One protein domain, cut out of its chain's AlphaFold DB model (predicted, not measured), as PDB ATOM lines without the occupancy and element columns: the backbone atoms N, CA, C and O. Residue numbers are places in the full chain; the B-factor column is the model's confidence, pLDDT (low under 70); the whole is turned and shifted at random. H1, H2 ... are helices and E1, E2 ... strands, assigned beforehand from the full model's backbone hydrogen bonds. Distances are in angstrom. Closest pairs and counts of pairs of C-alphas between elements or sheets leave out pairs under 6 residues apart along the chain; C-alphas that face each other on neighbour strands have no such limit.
ATOM      1  N   ALA A  58     247.686 209.995 327.727       39.72
ATOM      2  CA  ALA A  58     246.278 210.009 328.169       39.72
ATOM      3  C   ALA A  58     245.307 209.398 327.128       39.72
ATOM      4  O   ALA A  58     244.119 209.197 327.393       39.72
ATOM      5  N   ALA A  59     245.811 209.091 325.928       48.38
ATOM      6  CA  ALA A  59     245.019 208.680 324.775       48.38
ATOM      7  C   ALA A  59     244.325 207.304 324.894       48.38
ATOM      8  O   ALA A  59     243.198 207.207 324.420       48.38
ATOM      9  N   PRO A  60     244.888 206.245 325.514       44.19
ATOM     10  CA  PRO A  60     244.264 204.914 325.473       44.19
ATOM     11  C   PRO A  60     242.959 204.812 326.278       44.19
ATOM     12  O   PRO A  60     242.005 204.181 325.832       44.19
ATOM     13  N   LEU A  61     242.888 205.463 327.445       45.88
ATOM     14  CA  LEU A  61     241.698 205.468 328.309       45.88
ATOM     15  C   LEU A  61     240.629 206.447 327.819       45.88
ATOM     16  O   LEU A  61     239.451 206.094 327.780       45.88
ATOM     17  N   ALA A  62     241.027 207.635 327.352       44.31
ATOM     18  CA  ALA A  62     240.117 208.530 326.640       44.31
ATOM     19  C   ALA A  62     239.566 207.856 325.368       44.31
ATOM     20  O   ALA A  62     238.375 207.963 325.079       44.31
ATOM     21  N   ALA A  63     240.395 207.075 324.664       43.47
ATOM     22  CA  ALA A  63     239.964 206.233 323.556       43.47
ATOM     23  C   ALA A  63     239.038 205.103 324.014       43.47
ATOM     24  O   ALA A  63     238.075 204.845 323.311       43.47
ATOM     25  N   MET A  64     239.214 204.479 325.185       47.81
ATOM     26  CA  MET A  64     238.211 203.541 325.725       47.81
ATOM     27  C   MET A  64     236.860 204.211 325.939       47.81
ATOM     28  O   MET A  64     235.842 203.686 325.500       47.81
ATOM     29  N   VAL A  65     236.828 205.393 326.551       47.06
ATOM     30  CA  VAL A  65     235.587 206.156 326.769       47.06
ATOM     31  C   VAL A  65     234.960 206.613 325.438       47.06
ATOM     32  O   VAL A  65     233.739 206.654 325.293       47.06
ATOM     33  N   TYR A  66     235.772 206.908 324.423       46.22
ATOM     34  CA  TYR A  66     235.294 207.305 323.095       46.22
ATOM     35  C   TYR A  66     234.826 206.112 322.242       46.22
ATOM     36  O   TYR A  66     233.786 206.166 321.578       46.22
ATOM     37  N   LEU A  67     235.557 204.999 322.291       46.16
ATOM     38  CA  LEU A  67     235.229 203.749 321.611       46.16
ATOM     39  C   LEU A  67     234.004 203.079 322.251       46.16
ATOM     40  O   LEU A  67     233.212 202.462 321.549       46.16
ATOM     41  N   THR A  68     233.787 203.254 323.558       50.47
ATOM     42  CA  THR A  68     232.577 202.778 324.255       50.47
ATOM     43  C   THR A  68     231.331 203.594 323.906       50.47
ATOM     44  O   THR A  68     230.246 203.029 323.820       50.47
ATOM     45  N   LYS A  69     231.470 204.898 323.612       46.47
ATOM     46  CA  LYS A  69     230.374 205.726 323.068       46.47
ATOM     47  C   LYS A  69     229.990 205.374 321.625       46.47
ATOM     48  O   LYS A  69     228.872 205.668 321.214       46.47
ATOM     49  N   SER A  70     230.903 204.786 320.849       41.41
ATOM     50  CA  SER A  70     230.720 204.515 319.412       41.41
ATOM     51  C   SER A  70     230.489 203.038 319.075       41.41
ATOM     52  O   SER A  70     229.904 202.725 318.037       41.41
ATOM     53  N   ALA A  71     230.879 202.114 319.953       49.84
ATOM     54  CA  ALA A  71     230.535 200.706 319.836       49.84
ATOM     55  C   ALA A  71     229.102 200.468 320.327       49.84
ATOM     56  O   ALA A  71     228.778 200.712 321.485       49.84
ATOM     57  N   GLY A  72     228.234 199.939 319.459       55.00
ATOM     58  CA  GLY A  72     226.963 199.370 319.914       55.00
ATOM     59  C   GLY A  72     227.191 198.284 320.976       55.00
ATOM     60  O   GLY A  72     228.278 197.709 321.043       55.00
ATOM     61  N   GLU A  73     226.159 197.966 321.765       53.59
ATOM     62  CA  GLU A  73     226.195 197.027 322.909       53.59
ATOM     63  C   GLU A  73     226.953 195.709 322.618       53.59
ATOM     64  O   GLU A  73     227.614 195.165 323.492       53.59
ATOM     65  N   GLN A  74     226.944 195.232 321.366       53.12
ATOM     66  CA  GLN A  74     227.605 193.990 320.941       53.12
ATOM     67  C   GLN A  74     229.125 194.083 320.703       53.12
ATOM     68  O   GLN A  74     229.794 193.053 320.654       53.12
ATOM     69  N   ASN A  75     229.689 195.281 320.531       62.41
ATOM     70  CA  ASN A  75     231.115 195.476 320.214       62.41
ATOM     71  C   ASN A  75     231.935 196.008 321.397       62.41
ATOM     72  O   ASN A  75     233.155 196.142 321.295       62.41
ATOM     73  N   LEU A  76     231.274 196.278 322.518       60.78
ATOM     74  CA  LEU A  76     231.857 196.936 323.679       60.78
ATOM     75  C   LEU A  76     232.953 196.090 324.336       60.78
ATOM     76  O   LEU A  76     234.062 196.573 324.540       60.78
ATOM     77  N   GLY A  77     232.706 194.790 324.528       60.62
ATOM     78  CA  GLY A  77     233.716 193.859 325.040       60.62
ATOM     79  C   GLY A  77     234.965 193.759 324.151       60.62
ATOM     80  O   GLY A  77     236.082 193.684 324.660       60.62
ATOM     81  N   ARG A  78     234.812 193.838 322.817       64.25
ATOM     82  CA  ARG A  78     235.952 193.824 321.875       64.25
ATOM     83  C   ARG A  78     236.791 195.089 321.983       64.25
ATOM     84  O   ARG A  78     238.015 195.000 322.042       64.25
ATOM     85  N   VAL A  79     236.133 196.244 322.028       62.78
ATOM     86  CA  VAL A  79     236.782 197.543 322.239       62.78
ATOM     87  C   VAL A  79     237.582 197.541 323.536       62.78
ATOM     88  O   VAL A  79     238.751 197.923 323.540       62.78
ATOM     89  N   THR A  80     236.981 197.055 324.621       62.34
ATOM     90  CA  THR A  80     237.640 197.014 325.925       62.34
ATOM     91  C   THR A  80     238.820 196.056 325.930       62.34
ATOM     92  O   THR A  80     239.881 196.414 326.431       62.34
ATOM     93  N   HIS A  81     238.694 194.879 325.313       64.25
ATOM     94  CA  HIS A  81     239.821 193.956 325.164       64.25
ATOM     95  C   HIS A  81     240.967 194.587 324.365       64.25
ATOM     96  O   HIS A  81     242.123 194.495 324.777       64.25
ATOM     97  N   MET A  82     240.667 195.244 323.237       63.91
ATOM     98  CA  MET A  82     241.685 195.922 322.429       63.91
ATOM     99  C   MET A  82     242.414 196.988 323.237       63.91
ATOM    100  O   MET A  82     243.640 197.027 323.226       63.91
ATOM    101  N   ALA A  83     241.686 197.821 323.969       63.28
ATOM    102  CA  ALA A  83     242.307 198.888 324.728       63.28
ATOM    103  C   ALA A  83     243.068 198.393 325.966       63.28
ATOM    104  O   ALA A  83     244.168 198.879 326.222       63.28
ATOM    105  N   ALA A  84     242.551 197.385 326.677       63.31
ATOM    106  CA  ALA A  84     243.281 196.713 327.752       63.31
ATOM    107  C   ALA A  84     244.579 196.078 327.227       63.31
ATOM    108  O   ALA A  84     245.638 196.251 327.826       63.31
ATOM    109  N   SER A  85     244.520 195.427 326.059       63.12
ATOM    110  CA  SER A  85     245.692 194.852 325.388       63.12
ATOM    111  C   SER A  85     246.702 195.930 324.994       63.12
ATOM    112  O   SER A  85     247.891 195.789 325.263       63.12
ATOM    113  N   MET A  86     246.246 197.027 324.378       66.44
ATOM    114  CA  MET A  86     247.108 198.150 323.996       66.44
ATOM    115  C   MET A  86     247.810 198.749 325.212       66.44
ATOM    116  O   MET A  86     249.021 198.952 325.176       66.44
ATOM    117  N   TYR A  87     247.063 198.984 326.290       65.06
ATOM    118  CA  TYR A  87     247.613 199.503 327.533       65.06
ATOM    119  C   TYR A  87     248.643 198.536 328.129       65.06
ATOM    120  O   TYR A  87     249.762 198.938 328.423       65.06
ATOM    121  N   TYR A  88     248.341 197.239 328.192       65.75
ATOM    122  CA  TYR A  88     249.301 196.234 328.644       65.75
ATOM    123  C   TYR A  88     250.595 196.210 327.823       65.75
ATOM    124  O   TYR A  88     251.691 196.182 328.384       65.75
ATOM    125  N   PHE A  89     250.503 196.259 326.492       66.31
ATOM    126  CA  PHE A  89     251.700 196.301 325.653       66.31
ATOM    127  C   PHE A  89     252.508 197.581 325.869       66.31
ATOM    128  O   PHE A  89     253.737 197.519 325.844       66.31
ATOM    129  N   GLN A  90     251.856 198.714 326.142       68.00
ATOM    130  CA  GLN A  90     252.544 199.940 326.546       68.00
ATOM    131  C   GLN A  90     253.263 199.767 327.889       68.00
ATOM    132  O   GLN A  90     254.407 200.196 328.014       68.00
ATOM    133  N   LEU A  91     252.657 199.075 328.863       63.19
ATOM    134  CA  LEU A  91     253.306 198.759 330.141       63.19
ATOM    135  C   LEU A  91     254.532 197.845 329.970       63.19
ATOM    136  O   LEU A  91     255.542 198.042 330.650       63.19
ATOM    137  N   ILE A  92     254.481 196.880 329.041       64.62
ATOM    138  CA  ILE A  92     255.649 196.060 328.672       64.62
ATOM    139  C   ILE A  92     256.732 196.924 328.020       64.62
ATOM    140  O   ILE A  92     257.899 196.834 328.393       64.62
ATOM    141  N   GLN A  93     256.365 197.754 327.040       66.88
ATOM    142  CA  GLN A  93     257.311 198.610 326.315       66.88
ATOM    143  C   GLN A  93     257.984 199.637 327.230       66.88
ATOM    144  O   GLN A  93     259.170 199.910 327.069       66.88
ATOM    145  N   ALA A  94     257.254 200.154 328.220       62.44
ATOM    146  CA  ALA A  94     257.780 201.042 329.252       62.44
ATOM    147  C   ALA A  94     258.690 200.324 330.269       62.44
ATOM    148  O   ALA A  94     259.267 200.972 331.140       62.44
ATOM    149  N   GLY A  95     258.822 198.995 330.186       60.97
ATOM    150  CA  GLY A  95     259.627 198.195 331.108       60.97
ATOM    151  C   GLY A  95     259.014 198.046 332.501       60.97
ATOM    152  O   GLY A  95     259.694 197.573 333.409       60.97
ATOM    153  N   VAL A  96     257.746 198.428 332.677       57.22
ATOM    154  CA  VAL A  96     257.033 198.307 333.958       57.22
ATOM    155  C   VAL A  96     256.608 196.874 334.200       57.22
ATOM    156  O   VAL A  96     256.762 196.353 335.302       57.22
ATOM    157  N   ILE A  97     256.125 196.216 333.150       57.75
ATOM    158  CA  ILE A  97     255.807 194.796 333.187       57.75
ATOM    159  C   ILE A  97     256.914 194.047 332.460       57.75
ATOM    160  O   ILE A  97     257.177 194.270 331.276       57.75
ATOM    161  N   ARG A  98     257.562 193.114 333.160       62.06
ATOM    162  CA  ARG A  98     258.435 192.148 332.494       62.06
ATOM    163  C   ARG A  98     257.554 191.184 331.723       62.06
ATOM    164  O   ARG A  98     256.712 190.514 332.312       62.06
ATOM    165  N   ARG A  99     257.772 191.093 330.410       60.16
ATOM    166  CA  ARG A  99     257.148 190.043 329.606       60.16
ATOM    167  C   ARG A  99     257.499 188.698 330.256       60.16
ATOM    168  O   ARG A  99     258.694 188.468 330.479       60.16
ATOM    169  N   PRO A 100     256.518 187.831 330.568       54.25
ATOM    170  CA  PRO A 100     256.825 186.476 330.991       54.25
ATOM    171  C   PRO A 100     257.781 185.876 329.956       54.25
ATOM    172  O   PRO A 100     257.541 186.071 328.753       54.25
ATOM    173  N   PRO A 135     251.515 208.365 336.621       54.03
ATOM    174  CA  PRO A 135     250.772 207.706 337.680       54.03
ATOM    175  C   PRO A 135     249.363 207.424 337.166       54.03
ATOM    176  O   PRO A 135     248.713 208.303 336.600       54.03
ATOM    177  N   MET A 136     248.927 206.171 337.293       55.84
ATOM    178  CA  MET A 136     247.540 205.834 337.026       55.84
ATOM    179  C   MET A 136     246.712 206.510 338.102       55.84
ATOM    180  O   MET A 136     246.654 206.052 339.238       55.84
ATOM    181  N   ASP A 137     246.130 207.652 337.774       69.75
ATOM    182  CA  ASP A 137     245.235 208.318 338.698       69.75
ATOM    183  C   ASP A 137     243.969 207.482 338.896       69.75
ATOM    184  O   ASP A 137     243.640 206.576 338.124       69.75
ATOM    185  N   THR A 138     243.244 207.795 339.967       75.31
ATOM    186  CA  THR A 138     241.904 207.247 340.168       75.31
ATOM    187  C   THR A 138     241.067 207.483 338.906       75.31
ATOM    188  O   THR A 138     240.887 208.625 338.481       75.31
ATOM    189  N   PHE A 139     240.491 206.420 338.349       79.19
ATOM    190  CA  PHE A 139     239.573 206.536 337.226       79.19
ATOM    191  C   PHE A 139     238.171 206.840 337.743       79.19
ATOM    192  O   PHE A 139     237.635 206.099 338.563       79.19
ATOM    193  N   SER A 140     237.568 207.922 337.264       81.81
ATOM    194  CA  SER A 140     236.175 208.251 337.568       81.81
ATOM    195  C   SER A 140     235.378 208.358 336.279       81.81
ATOM    196  O   SER A 140     235.881 208.856 335.271       81.81
ATOM    197  N   PHE A 141     234.130 207.907 336.309       86.19
ATOM    198  CA  PHE A 141     233.198 208.039 335.200       86.19
ATOM    199  C   PHE A 141     231.818 208.460 335.695       86.19
ATOM    200  O   PHE A 141     231.426 208.172 336.826       86.19
ATOM    201  N   SER A 142     231.077 209.116 334.808       86.25
ATOM    202  CA  SER A 142     229.693 209.520 335.033       86.25
ATOM    203  C   SER A 142     228.865 209.166 333.816       86.25
ATOM    204  O   SER A 142     229.311 209.327 332.677       86.25
ATOM    205  N   SER A 143     227.650 208.692 334.045       90.06
ATOM    206  CA  SER A 143     226.719 208.366 332.979       90.06
ATOM    207  C   SER A 143     225.280 208.534 333.436       90.06
ATOM    208  O   SER A 143     224.947 208.231 334.574       90.06
ATOM    209  N   LEU A 144     224.394 208.930 332.525       90.44
ATOM    210  CA  LEU A 144     222.950 208.872 332.761       90.44
ATOM    211  C   LEU A 144     222.516 207.436 333.092       90.44
ATOM    212  O   LEU A 144     223.025 206.487 332.482       90.44
ATOM    213  N   LEU A 145     221.519 207.277 333.974       92.56
ATOM    214  CA  LEU A 145     220.916 205.963 334.259       92.56
ATOM    215  C   LEU A 145     220.270 205.334 333.012       92.56
ATOM    216  O   LEU A 145     220.139 204.121 332.918       92.56
ATOM    217  N   THR A 146     219.898 206.139 332.016       92.06
ATOM    218  CA  THR A 146     219.311 205.654 330.756       92.06
ATOM    219  C   THR A 146     220.357 205.207 329.729       92.06
ATOM    220  O   THR A 146     220.002 204.751 328.639       92.06
ATOM    221  N   ASN A 147     221.653 205.299 330.042       89.25
ATOM    222  CA  ASN A 147     222.730 204.851 329.163       89.25
ATOM    223  C   ASN A 147     223.001 203.348 329.336       89.25
ATOM    224  O   ASN A 147     224.006 202.922 329.910       89.25
ATOM    225  N   VAL A 148     222.072 202.541 328.821       87.81
ATOM    226  CA  VAL A 148     222.121 201.072 328.876       87.81
ATOM    227  C   VAL A 148     223.464 200.491 328.404       87.81
ATOM    228  O   VAL A 148     223.949 199.594 329.086       87.81
ATOM    229  N   PRO A 149     224.119 200.977 327.328       82.75
ATOM    230  CA  PRO A 149     225.441 200.483 326.939       82.75
ATOM    231  C   PRO A 149     226.506 200.603 328.035       82.75
ATOM    232  O   PRO A 149     227.203 199.627 328.303       82.75
ATOM    233  N   ILE A 150     226.613 201.760 328.703       83.94
ATOM    234  CA  ILE A 150     227.586 201.942 329.794       83.94
ATOM    235  C   ILE A 150     227.226 201.057 330.990       83.94
ATOM    236  O   ILE A 150     228.104 200.434 331.577       83.94
ATOM    237  N   LEU A 151     225.943 200.940 331.332       87.50
ATOM    238  CA  LEU A 151     225.507 200.057 332.415       87.50
ATOM    239  C   LEU A 151     225.817 198.583 332.124       87.50
ATOM    240  O   LEU A 151     226.380 197.894 332.973       87.50
ATOM    241  N   SER A 152     225.492 198.116 330.913       84.19
ATOM    242  CA  SER A 152     225.809 196.764 330.442       84.19
ATOM    243  C   SER A 152     227.319 196.528 330.489       84.19
ATOM    244  O   SER A 152     227.744 195.480 330.960       84.19
ATOM    245  N   PHE A 153     228.126 197.513 330.085       83.75
ATOM    246  CA  PHE A 153     229.583 197.435 330.157       83.75
ATOM    247  C   PHE A 153     230.106 197.245 331.574       83.75
ATOM    248  O   PHE A 153     230.875 196.322 331.821       83.75
ATOM    249  N   VAL A 154     229.709 198.117 332.502       85.25
ATOM    250  CA  VAL A 154     230.222 198.072 333.876       85.25
ATOM    251  C   VAL A 154     229.818 196.758 334.541       85.25
ATOM    252  O   VAL A 154     230.664 196.097 335.146       85.25
ATOM    253  N   TYR A 155     228.568 196.329 334.346       87.06
ATOM    254  CA  TYR A 155     228.085 195.040 334.836       87.06
ATOM    255  C   TYR A 155     228.879 193.866 334.245       87.06
ATOM    256  O   TYR A 155     229.288 192.951 334.964       87.06
ATOM    257  N   GLU A 156     229.136 193.897 332.935       84.31
ATOM    258  CA  GLU A 156     229.909 192.868 332.241       84.31
ATOM    259  C   GLU A 156     231.339 192.787 332.783       84.31
ATOM    260  O   GLU A 156     231.817 191.701 333.118       84.31
ATOM    261  N   MET A 157     232.006 193.932 332.914       81.06
ATOM    262  CA  MET A 157     233.366 193.997 333.437       81.06
ATOM    263  C   MET A 157     233.438 193.469 334.862       81.06
ATOM    264  O   MET A 157     234.298 192.639 335.143       81.06
ATOM    265  N   LYS A 158     232.496 193.845 335.731       82.94
ATOM    266  CA  LYS A 158     232.442 193.332 337.102       82.94
ATOM    267  C   LYS A 158     232.277 191.815 337.139       82.94
ATOM    268  O   LYS A 158     233.010 191.139 337.856       82.94
ATOM    269  N   CYS A 159     231.403 191.252 336.304       82.19
ATOM    270  CA  CYS A 159     231.287 189.799 336.174       82.19
ATOM    271  C   CYS A 159     232.623 189.156 335.759       82.19
ATOM    272  O   CYS A 159     233.048 188.166 336.356       82.19
ATOM    273  N   ARG A 160     233.319 189.716 334.761       83.19
ATOM    274  CA  ARG A 160     234.624 189.206 334.294       83.19
ATOM    275  C   ARG A 160     235.709 189.316 335.366       83.19
ATOM    276  O   ARG A 160     236.518 188.404 335.506       83.19
ATOM    277  N   TRP A 161     235.707 190.373 336.172       83.56
ATOM    278  CA  TRP A 161     236.652 190.533 337.282       83.56
ATOM    279  C   TRP A 161     236.489 189.456 338.358       83.56
ATOM    280  O   TRP A 161     237.481 189.037 338.960       83.56
ATOM    281  N   GLY A 162     235.270 188.936 338.536       79.81
ATOM    282  CA  GLY A 162     235.021 187.734 339.333       79.81
ATOM    283  C   GLY A 162     235.763 186.505 338.805       79.81
ATOM    284  O   GLY A 162     236.409 185.798 339.573       79.81
ATOM    285  N   HIS A 163     235.773 186.293 337.486       80.62
ATOM    286  CA  HIS A 163     236.479 185.169 336.845       80.62
ATOM    287  C   HIS A 163     238.010 185.298 336.921       80.62
ATOM    288  O   HIS A 163     238.733 184.296 336.907       80.62
ATOM    289  N   LEU A 164     238.516 186.530 337.025       79.88
ATOM    290  CA  LEU A 164     239.936 186.811 337.245       79.88
ATOM    291  C   LEU A 164     240.368 186.571 338.700       79.88
ATOM    292  O   LEU A 164     241.561 186.616 338.981       79.88
ATOM    293  N   GLY A 165     239.430 186.311 339.618       75.44
ATOM    294  CA  GLY A 165     239.721 186.194 341.047       75.44
ATOM    295  C   GLY A 165     240.105 187.527 341.696       75.44
ATOM    296  O   GLY A 165     240.565 187.536 342.835       75.44
ATOM    297  N   VAL A 166     239.908 188.646 340.988       73.00
ATOM    298  CA  VAL A 166     240.157 189.995 341.511       73.00
ATOM    299  C   VAL A 166     239.096 190.341 342.556       73.00
ATOM    300  O   VAL A 166     239.401 190.939 343.581       73.00
ATOM    301  N   LEU A 167     237.855 189.901 342.330       67.31
ATOM    302  CA  LEU A 167     236.724 190.069 343.239       67.31
ATOM    303  C   LEU A 167     236.489 188.782 344.056       67.31
ATOM    304  O   LEU A 167     235.914 187.827 343.529       67.31
ATOM    305  N   LYS A 168     236.879 188.755 345.340       57.56
ATOM    306  CA  LYS A 168     236.682 187.576 346.218       57.56
ATOM    307  C   LYS A 168     235.211 187.210 346.477       57.56
ATOM    308  O   LYS A 168     234.941 186.041 346.731       57.56
ATOM    309  N   ASP A 169     234.286 188.163 346.344       52.19
ATOM    310  CA  ASP A 169     232.869 187.993 346.714       52.19
ATOM    311  C   ASP A 169     231.902 188.034 345.527       52.19
ATOM    312  O   ASP A 169     230.691 188.142 345.716       52.19
ATOM    313  N   THR A 170     232.396 187.951 344.286       50.06
ATOM    314  CA  THR A 170     231.457 187.800 343.164       50.06
ATOM    315  C   THR A 170     230.793 186.444 343.329       50.06
ATOM    316  O   THR A 170     231.518 185.445 343.363       50.06
ATOM    317  N   PRO A 171     229.455 186.357 343.405       45.00
ATOM    318  CA  PRO A 171     228.797 185.076 343.299       45.00
ATOM    319  C   PRO A 171     229.161 184.544 341.917       45.00
ATOM    320  O   PRO A 171     228.625 184.989 340.904       45.00
ATOM    321  N   THR A 172     230.126 183.626 341.858       48.00
ATOM    322  CA  THR A 172     230.299 182.746 340.709       48.00
ATOM    323  C   THR A 172     228.957 182.062 340.583       48.00
ATOM    324  O   THR A 172     228.635 181.199 341.405       48.00
ATOM    325  N   GLN A 200     241.428 191.625 349.565       43.22
ATOM    326  CA  GLN A 200     240.684 192.497 350.456       43.22
ATOM    327  C   GLN A 200     239.798 193.431 349.624       43.22
ATOM    328  O   GLN A 200     240.289 194.156 348.767       43.22
ATOM    329  N   ASN A 201     238.495 193.368 349.904       54.78
ATOM    330  CA  ASN A 201     237.460 194.375 349.670       54.78
ATOM    331  C   ASN A 201     237.585 195.188 348.377       54.78
ATOM    332  O   ASN A 201     237.835 196.391 348.426       54.78
ATOM    333  N   VAL A 202     237.298 194.591 347.220       59.34
ATOM    334  CA  VAL A 202     237.144 195.394 345.993       59.34
ATOM    335  C   VAL A 202     235.984 196.391 346.101       59.34
ATOM    336  O   VAL A 202     236.000 197.428 345.450       59.34
ATOM    337  N   THR A 203     235.039 196.159 347.011       61.16
ATOM    338  CA  THR A 203     234.037 197.155 347.419       61.16
ATOM    339  C   THR A 203     234.645 198.464 347.932       61.16
ATOM    340  O   THR A 203     233.997 199.495 347.849       61.16
ATOM    341  N   ASN A 204     235.875 198.444 348.457       69.31
ATOM    342  CA  ASN A 204     236.578 199.643 348.927       69.31
ATOM    343  C   ASN A 204     237.400 200.317 347.820       69.31
ATOM    344  O   ASN A 204     237.894 201.424 347.998       69.31
ATOM    345  N   GLU A 205     237.606 199.629 346.701       82.56
ATOM    346  CA  GLU A 205     238.433 200.102 345.598       82.56
ATOM    347  C   GLU A 205     237.615 200.478 344.363       82.56
ATOM    348  O   GLU A 205     238.115 201.203 343.503       82.56
ATOM    349  N   MET A 206     236.383 199.982 344.265       86.38
ATOM    350  CA  MET A 206     235.375 200.418 343.314       86.38
ATOM    351  C   MET A 206     234.188 200.983 344.087       86.38
ATOM    352  O   MET A 206     233.445 200.244 344.725       86.38
ATOM    353  N   GLU A 207     233.986 202.286 343.971       89.69
ATOM    354  CA  GLU A 207     232.848 202.983 344.557       89.69
ATOM    355  C   GLU A 207     231.882 203.348 343.436       89.69
ATOM    356  O   GLU A 207     232.300 203.798 342.367       89.69
ATOM    357  N   MET A 208     230.586 203.154 343.655       91.31
ATOM    358  CA  MET A 208     229.559 203.576 342.712       91.31
ATOM    359  C   MET A 208     228.387 204.165 343.468       91.31
ATOM    360  O   MET A 208     227.975 203.624 344.487       91.31
ATOM    361  N   TRP A 209     227.833 205.250 342.949       94.88
ATOM    362  CA  TRP A 209     226.699 205.924 343.562       94.88
ATOM    363  C   TRP A 209     225.832 206.606 342.515       94.88
ATOM    364  O   TRP A 209     226.235 206.788 341.364       94.88
ATOM    365  N   ILE A 210     224.618 206.974 342.919       94.62
ATOM    366  CA  ILE A 210     223.702 207.747 342.086       94.62
ATOM    367  C   ILE A 210     223.578 209.147 342.679       94.62
ATOM    368  O   ILE A 210     223.223 209.324 343.844       94.62
ATOM    369  N   THR A 211     223.850 210.152 341.860       92.38
ATOM    370  CA  THR A 211     223.734 211.559 342.236       92.38
ATOM    371  C   THR A 211     222.287 212.052 342.156       92.38
ATOM    372  O   THR A 211     221.402 211.413 341.582       92.38
ATOM    373  N   ARG A 212     222.010 213.225 342.739       88.31
ATOM    374  CA  ARG A 212     220.652 213.808 342.781       88.31
ATOM    375  C   ARG A 212     220.050 214.060 341.399       88.31
ATOM    376  O   ARG A 212     218.838 213.945 341.243       88.31
ATOM    377  N   ASP A 213     220.891 214.381 340.429       88.38
ATOM    378  CA  ASP A 213     220.571 214.575 339.014       88.38
ATOM    379  C   ASP A 213     220.421 213.252 338.240       88.38
ATOM    380  O   ASP A 213     220.383 213.260 337.015       88.38
ATOM    381  N   GLN A 214     220.286 212.117 338.940       90.25
ATOM    382  CA  GLN A 214     220.074 210.798 338.339       90.25
ATOM    383  C   GLN A 214     221.205 210.423 337.369       90.25
ATOM    384  O   GLN A 214     220.968 209.914 336.268       90.25
ATOM    385  N   MET A 215     222.451 210.662 337.778       91.62
ATOM    386  CA  MET A 215     223.614 210.105 337.101       91.62
ATOM    387  C   MET A 215     224.229 208.998 337.943       91.62
ATOM    388  O   MET A 215     224.366 209.116 339.157       91.62
ATOM    389  N   LEU A 216     224.622 207.916 337.282       93.19
ATOM    390  CA  LEU A 216     225.491 206.909 337.856       93.19
ATOM    391  C   LEU A 216     226.925 207.422 337.795       93.19
ATOM    392  O   LEU A 216     227.463 207.660 336.710       93.19
ATOM    393  N   HIS A 217     227.544 207.542 338.957       92.75
ATOM    394  CA  HIS A 217     228.964 207.790 339.098       92.75
ATOM    395  C   HIS A 217     229.665 206.514 339.539       92.75
ATOM    396  O   HIS A 217     229.132 205.731 340.324       92.75
ATOM    397  N   GLY A 218     230.867 206.310 339.017       89.81
ATOM    398  CA  GLY A 218     231.745 205.245 339.457       89.81
ATOM    399  C   GLY A 218     233.173 205.741 339.573       89.81
ATOM    400  O   GLY A 218     233.635 206.545 338.762       89.81
ATOM    401  N   ARG A 219     233.870 205.245 340.586       87.50
ATOM    402  CA  ARG A 219     235.267 205.522 340.877       87.50
ATOM    403  C   ARG A 219     235.993 204.195 341.040       87.50
ATOM    404  O   ARG A 219     235.563 203.344 341.805       87.50
ATOM    405  N   ILE A 220     237.092 204.026 340.321       84.56
ATOM    406  CA  ILE A 220     237.982 202.871 340.390       84.56
ATOM    407  C   ILE A 220     239.324 203.388 340.897       84.56
ATOM    408  O   ILE A 220     239.920 204.302 340.318       84.56
ATOM    409  N   SER A 221     239.783 202.828 342.010       83.31
ATOM    410  CA  SER A 221     241.084 203.143 342.581       83.31
ATOM    411  C   SER A 221     242.204 202.794 341.602       83.31
ATOM    412  O   SER A 221     242.070 201.915 340.746       83.31
ATOM    413  N   ARG A 222     243.334 203.482 341.760       81.62
ATOM    414  CA  ARG A 222     244.559 203.203 341.011       81.62
ATOM    415  C   ARG A 222     244.940 201.723 341.083       81.62
ATOM    416  O   ARG A 222     245.122 201.089 340.049       81.62
ATOM    417  N   ASP A 223     245.027 201.191 342.300       81.31
ATOM    418  CA  ASP A 223     245.521 199.838 342.549       81.31
ATOM    419  C   ASP A 223     244.617 198.791 341.894       81.31
ATOM    420  O   ASP A 223     245.099 197.834 341.285       81.31
ATOM    421  N   LEU A 224     243.297 199.001 341.939       82.31
ATOM    422  CA  LEU A 224     242.350 198.147 341.234       82.31
ATOM    423  C   LEU A 224     242.529 198.239 339.721       82.31
ATOM    424  O   LEU A 224     242.603 197.206 339.064       82.31
ATOM    425  N   ALA A 225     242.632 199.445 339.161       79.38
ATOM    426  CA  ALA A 225     242.827 199.626 337.724       79.38
ATOM    427  C   ALA A 225     244.107 198.927 337.227       79.38
ATOM    428  O   ALA A 225     244.059 198.200 336.234       79.38
ATOM    429  N   GLU A 226     245.224 199.077 337.945       74.75
ATOM    430  CA  GLU A 226     246.492 198.413 337.622       74.75
ATOM    431  C   GLU A 226     246.355 196.881 337.666       74.75
ATOM    432  O   GLU A 226     246.725 196.200 336.702       74.75
ATOM    433  N   ARG A 227     245.749 196.325 338.729       81.12
ATOM    434  CA  ARG A 227     245.509 194.875 338.841       81.12
ATOM    435  C   ARG A 227     244.591 194.352 337.744       81.12
ATOM    436  O   ARG A 227     244.856 193.294 337.186       81.12
ATOM    437  N   LEU A 228     243.545 195.093 337.387       78.06
ATOM    438  CA  LEU A 228     242.631 194.717 336.311       78.06
ATOM    439  C   LEU A 228     243.326 194.675 334.954       78.06
ATOM    440  O   LEU A 228     243.147 193.713 334.208       78.06
ATOM    441  N   CYS A 229     244.138 195.684 334.641       73.88
ATOM    442  CA  CYS A 229     244.933 195.703 333.418       73.88
ATOM    443  C   CYS A 229     245.910 194.526 333.365       73.88
ATOM    444  O   CYS A 229     246.027 193.883 332.322       73.88
ATOM    445  N   TRP A 230     246.559 194.210 334.489       73.50
ATOM    446  CA  TRP A 230     247.449 193.057 334.598       73.50
ATOM    447  C   TRP A 230     246.703 191.739 334.366       73.50
ATOM    448  O   TRP A 230     247.071 190.954 333.494       73.50
ATOM    449  N   SER A 231     245.617 191.505 335.103       78.94
ATOM    450  CA  SER A 231     244.857 190.258 335.030       78.94
ATOM    451  C   SER A 231     244.231 190.034 333.651       78.94
ATOM    452  O   SER A 231     244.250 188.912 333.150       78.94
ATOM    453  N   LEU A 232     243.716 191.086 333.003       73.56
ATOM    454  CA  LEU A 232     243.175 190.995 331.640       73.56
ATOM    455  C   LEU A 232     244.241 190.637 330.605       73.56
ATOM    456  O   LEU A 232     243.934 190.000 329.600       73.56
ATOM    457  N   ALA A 233     245.480 191.050 330.839       70.56
ATOM    458  CA  ALA A 233     246.574 190.776 329.934       70.56
ATOM    459  C   ALA A 233     247.189 189.387 330.102       70.56
ATOM    460  O   ALA A 233     247.611 188.782 329.117       70.56
ATOM    461  N   GLU A 234     247.245 188.883 331.334       77.00
ATOM    462  CA  GLU A 234     247.649 187.502 331.595       77.00
ATOM    463  C   GLU A 234     246.605 186.504 331.105       77.00
ATOM    464  O   GLU A 234     246.959 185.406 330.678       77.00
ATOM    465  N   ARG A 235     245.326 186.890 331.174       79.81
ATOM    466  CA  ARG A 235     244.187 186.022 330.880       79.81
ATOM    467  C   ARG A 235     243.234 186.643 329.853       79.81
ATOM    468  O   ARG A 235     242.062 186.891 330.167       79.81
ATOM    469  N   PRO A 236     243.696 186.909 328.617       74.94
ATOM    470  CA  PRO A 236     242.865 187.523 327.581       74.94
ATOM    471  C   PRO A 236     241.654 186.654 327.212       74.94
ATOM    472  O   PRO A 236     240.633 187.173 326.760       74.94
ATOM    473  N   GLU A 237     241.713 185.340 327.456       81.81
ATOM    474  CA  GLU A 237     240.599 184.415 327.254       81.81
ATOM    475  C   GLU A 237     239.364 184.769 328.091       81.81
ATOM    476  O   GLU A 237     238.238 184.513 327.659       81.81
ATOM    477  N   VAL A 238     239.540 185.441 329.236       81.50
ATOM    478  CA  VAL A 238     238.420 185.894 330.071       81.50
ATOM    479  C   VAL A 238     237.572 186.934 329.353       81.50
ATOM    480  O   VAL A 238     236.399 187.054 329.679       81.50
ATOM    481  N   MET A 239     238.096 187.643 328.344       75.31
ATOM    482  CA  MET A 239     237.306 188.549 327.494       75.31
ATOM    483  C   MET A 239     236.500 187.814 326.412       75.31
ATOM    484  O   MET A 239     235.523 188.356 325.892       75.31
ATOM    485  N   ALA A 240     236.876 186.576 326.081       77.06
ATOM    486  CA  ALA A 240     236.132 185.730 325.150       77.06
ATOM    487  C   ALA A 240     234.985 184.972 325.837       77.06
ATOM    488  O   ALA A 240     234.015 184.596 325.173       77.06
ATOM    489  N   GLU A 241     235.069 184.769 327.154       80.56
ATOM    490  CA  GLU A 241     234.017 184.117 327.930       80.56
ATOM    491  C   GLU A 241     232.705 184.909 327.840       80.56
ATOM    492  O   GLU A 241     232.690 186.145 327.878       80.56
ATOM    493  N   ARG A 242     231.582 184.209 327.672       77.88
ATOM    494  CA  ARG A 242     230.273 184.864 327.680       77.88
ATOM    495  C   ARG A 242     229.905 185.187 329.117       77.88
ATOM    496  O   ARG A 242     229.733 184.282 329.924       77.88
ATOM    497  N   VAL A 243     229.718 186.469 329.403       76.19
ATOM    498  CA  VAL A 243     229.191 186.888 330.699       76.19
ATOM    499  C   VAL A 243     227.749 186.422 330.846       76.19
ATOM    500  O   VAL A 243     226.942 186.557 329.920       76.19
ATOM    501  N   THR A 244     227.436 185.876 332.021       72.19
ATOM    502  CA  THR A 244     226.072 185.528 332.410       72.19
ATOM    503  C   THR A 244     225.189 186.751 332.233       72.19
ATOM    504  O   THR A 244     225.392 187.790 332.865       72.19
ATOM    505  N   GLN A 245     224.214 186.642 331.334       69.94
ATOM    506  CA  GLN A 245     223.233 187.700 331.171       69.94
ATOM    507  C   GLN A 245     222.481 187.873 332.488       69.94
ATOM    508  O   GLN A 245     222.209 186.900 333.190       69.94
ATOM    509  N   LEU A 246     222.151 189.119 332.813       70.06
ATOM    510  CA  LEU A 246     221.218 189.421 333.891       70.06
ATOM    511  C   LEU A 246     219.956 188.534 333.712       70.06
ATOM    512  O   LEU A 246     219.366 188.584 332.629       70.06
ATOM    513  N   PRO A 247     219.550 187.725 334.710       64.44
ATOM    514  CA  PRO A 247     218.442 186.751 334.599       64.44
ATOM    515  C   PRO A 247     217.127 187.444 334.248       64.44
ATOM    516  O   PRO A 247     216.886 188.456 334.849       64.44
ATOM    517  N   SER A 248     216.295 186.983 333.314       58.84
ATOM    518  CA  SER A 248     215.217 187.792 332.691       58.84
ATOM    519  C   SER A 248     214.287 188.585 333.650       58.84
ATOM    520  O   SER A 248     214.110 188.234 334.814       58.84
ATOM    521  N   VAL A 249     213.637 189.656 333.151       58.09
ATOM    522  CA  VAL A 249     212.748 190.547 333.952       58.09
ATOM    523  C   VAL A 249     211.647 189.781 334.685       58.09
ATOM    524  O   VAL A 249     211.288 190.132 335.807       58.09
ATOM    525  N   GLU A 250     211.161 188.707 334.074       57.72
ATOM    526  CA  GLU A 250     210.090 187.859 334.594       57.72
ATOM    527  C   GLU A 250     210.572 186.907 335.711       57.72
ATOM    528  O   GLU A 250     209.770 186.465 336.530       57.72
ATOM    529  N   GLU A 251     211.881 186.651 335.819       58.66
ATOM    530  CA  GLU A 251     212.476 185.681 336.755       58.66
ATOM    531  C   GLU A 251     212.946 186.284 338.091       58.66
ATOM    532  O   GLU A 251     213.398 185.555 338.975       58.66
TER     533      GLU A 251
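This is residues 58 to 100, 135 to 172 and 200 to 251 of the 536 residues of an uncharacterized protein of Angomonas deanei (UniProt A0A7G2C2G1). Look first for a small antiparallel sheet of three strands, which makes one wall of the domain; H3 and H4 only graze it as they run away from it. The helical hairpin H1 and H2 packs nearby, with H2 crossing H4 and short H5 touching H2 and H3. The printed part has 133 residues, with five named helices and three named strands in the order H1 H2 E1 H3 E2 E3 H4 H5; the sheet order is E1 - E3 - E2, and the class is mixed, helices and strands. The whole is compact, with a radius of gyration of the C-alphas of 15.0 A, and only just elongated, spanning 48 by 32 by 31 A.

Find C-alpha 139 at (239.573, 206.536, 337.226); from there E1, residues 139 to 144, runs 17.4 A. E3 is residues 215 to 220, 16.4 A, and E2 is residues 206 to 210, 13.8 A. H3 takes residues 148 to 163, 22.9 A, and H4 residues 222 to 234, 18.6 A. H1, residues 59 to 70, begins at C-alpha 59, (245.019, 208.680, 324.775), and runs 15.8 A. H2, residues 76 to 93, is the longest helix at 25.6 A. H5, residues 236 to 239, spans 5.7 A and ends at C-alpha 239, (237.306, 188.549, 327.494).

Start at inner strand E3. It is antiparallel to E1 at 164 degrees, with N 141 and O 218 within hydrogen-bond range at 2.8 A. With E2 it forms a hairpin, antiparallel at 169 degrees, with N 217 and O 209 at 2.8 A. H3 only grazes the sheet with residues 150 to 158, and H4 with residues 222 to 226. H2 is the hub, touching three helices. It touches H1, closest C-alphas Thr 68 and Leu 76 at 5.9 A, at a shallow tilt of 8 degrees, opposite ways. Its residues 81 to 88 touch H4, about perpendicular at 84 degrees, closest C-alphas Ala 84 and Cys 229 at 6.0 A. Its residues 77 to 81 touch H5, closest C-alphas His 81 and Met 239 at 6.4 A. H3 and H5 only just touch, with 3 pairs of C-alphas within 8 A, closest Arg 160 and Val 238 at 6.6 A. H1 and H4 are apart. In H1, H2, H3 and H4 every O i to N i+4 pair is within hydrogen-bond range; H5 is too short for such a pair.

The farthest C-alphas, Gly 95 and Glu 250, are 50.7 A apart. Residues 101 to 134 and 173 to 199 are not printed, leaving C-alpha gaps of 23.1 A and 17.3 A. The links printed whole are tight. Residues 240 to 251 hold no named element. Mean pLDDT of the printed part is 70.7; 63 residues are under 70, among them 58 to 100.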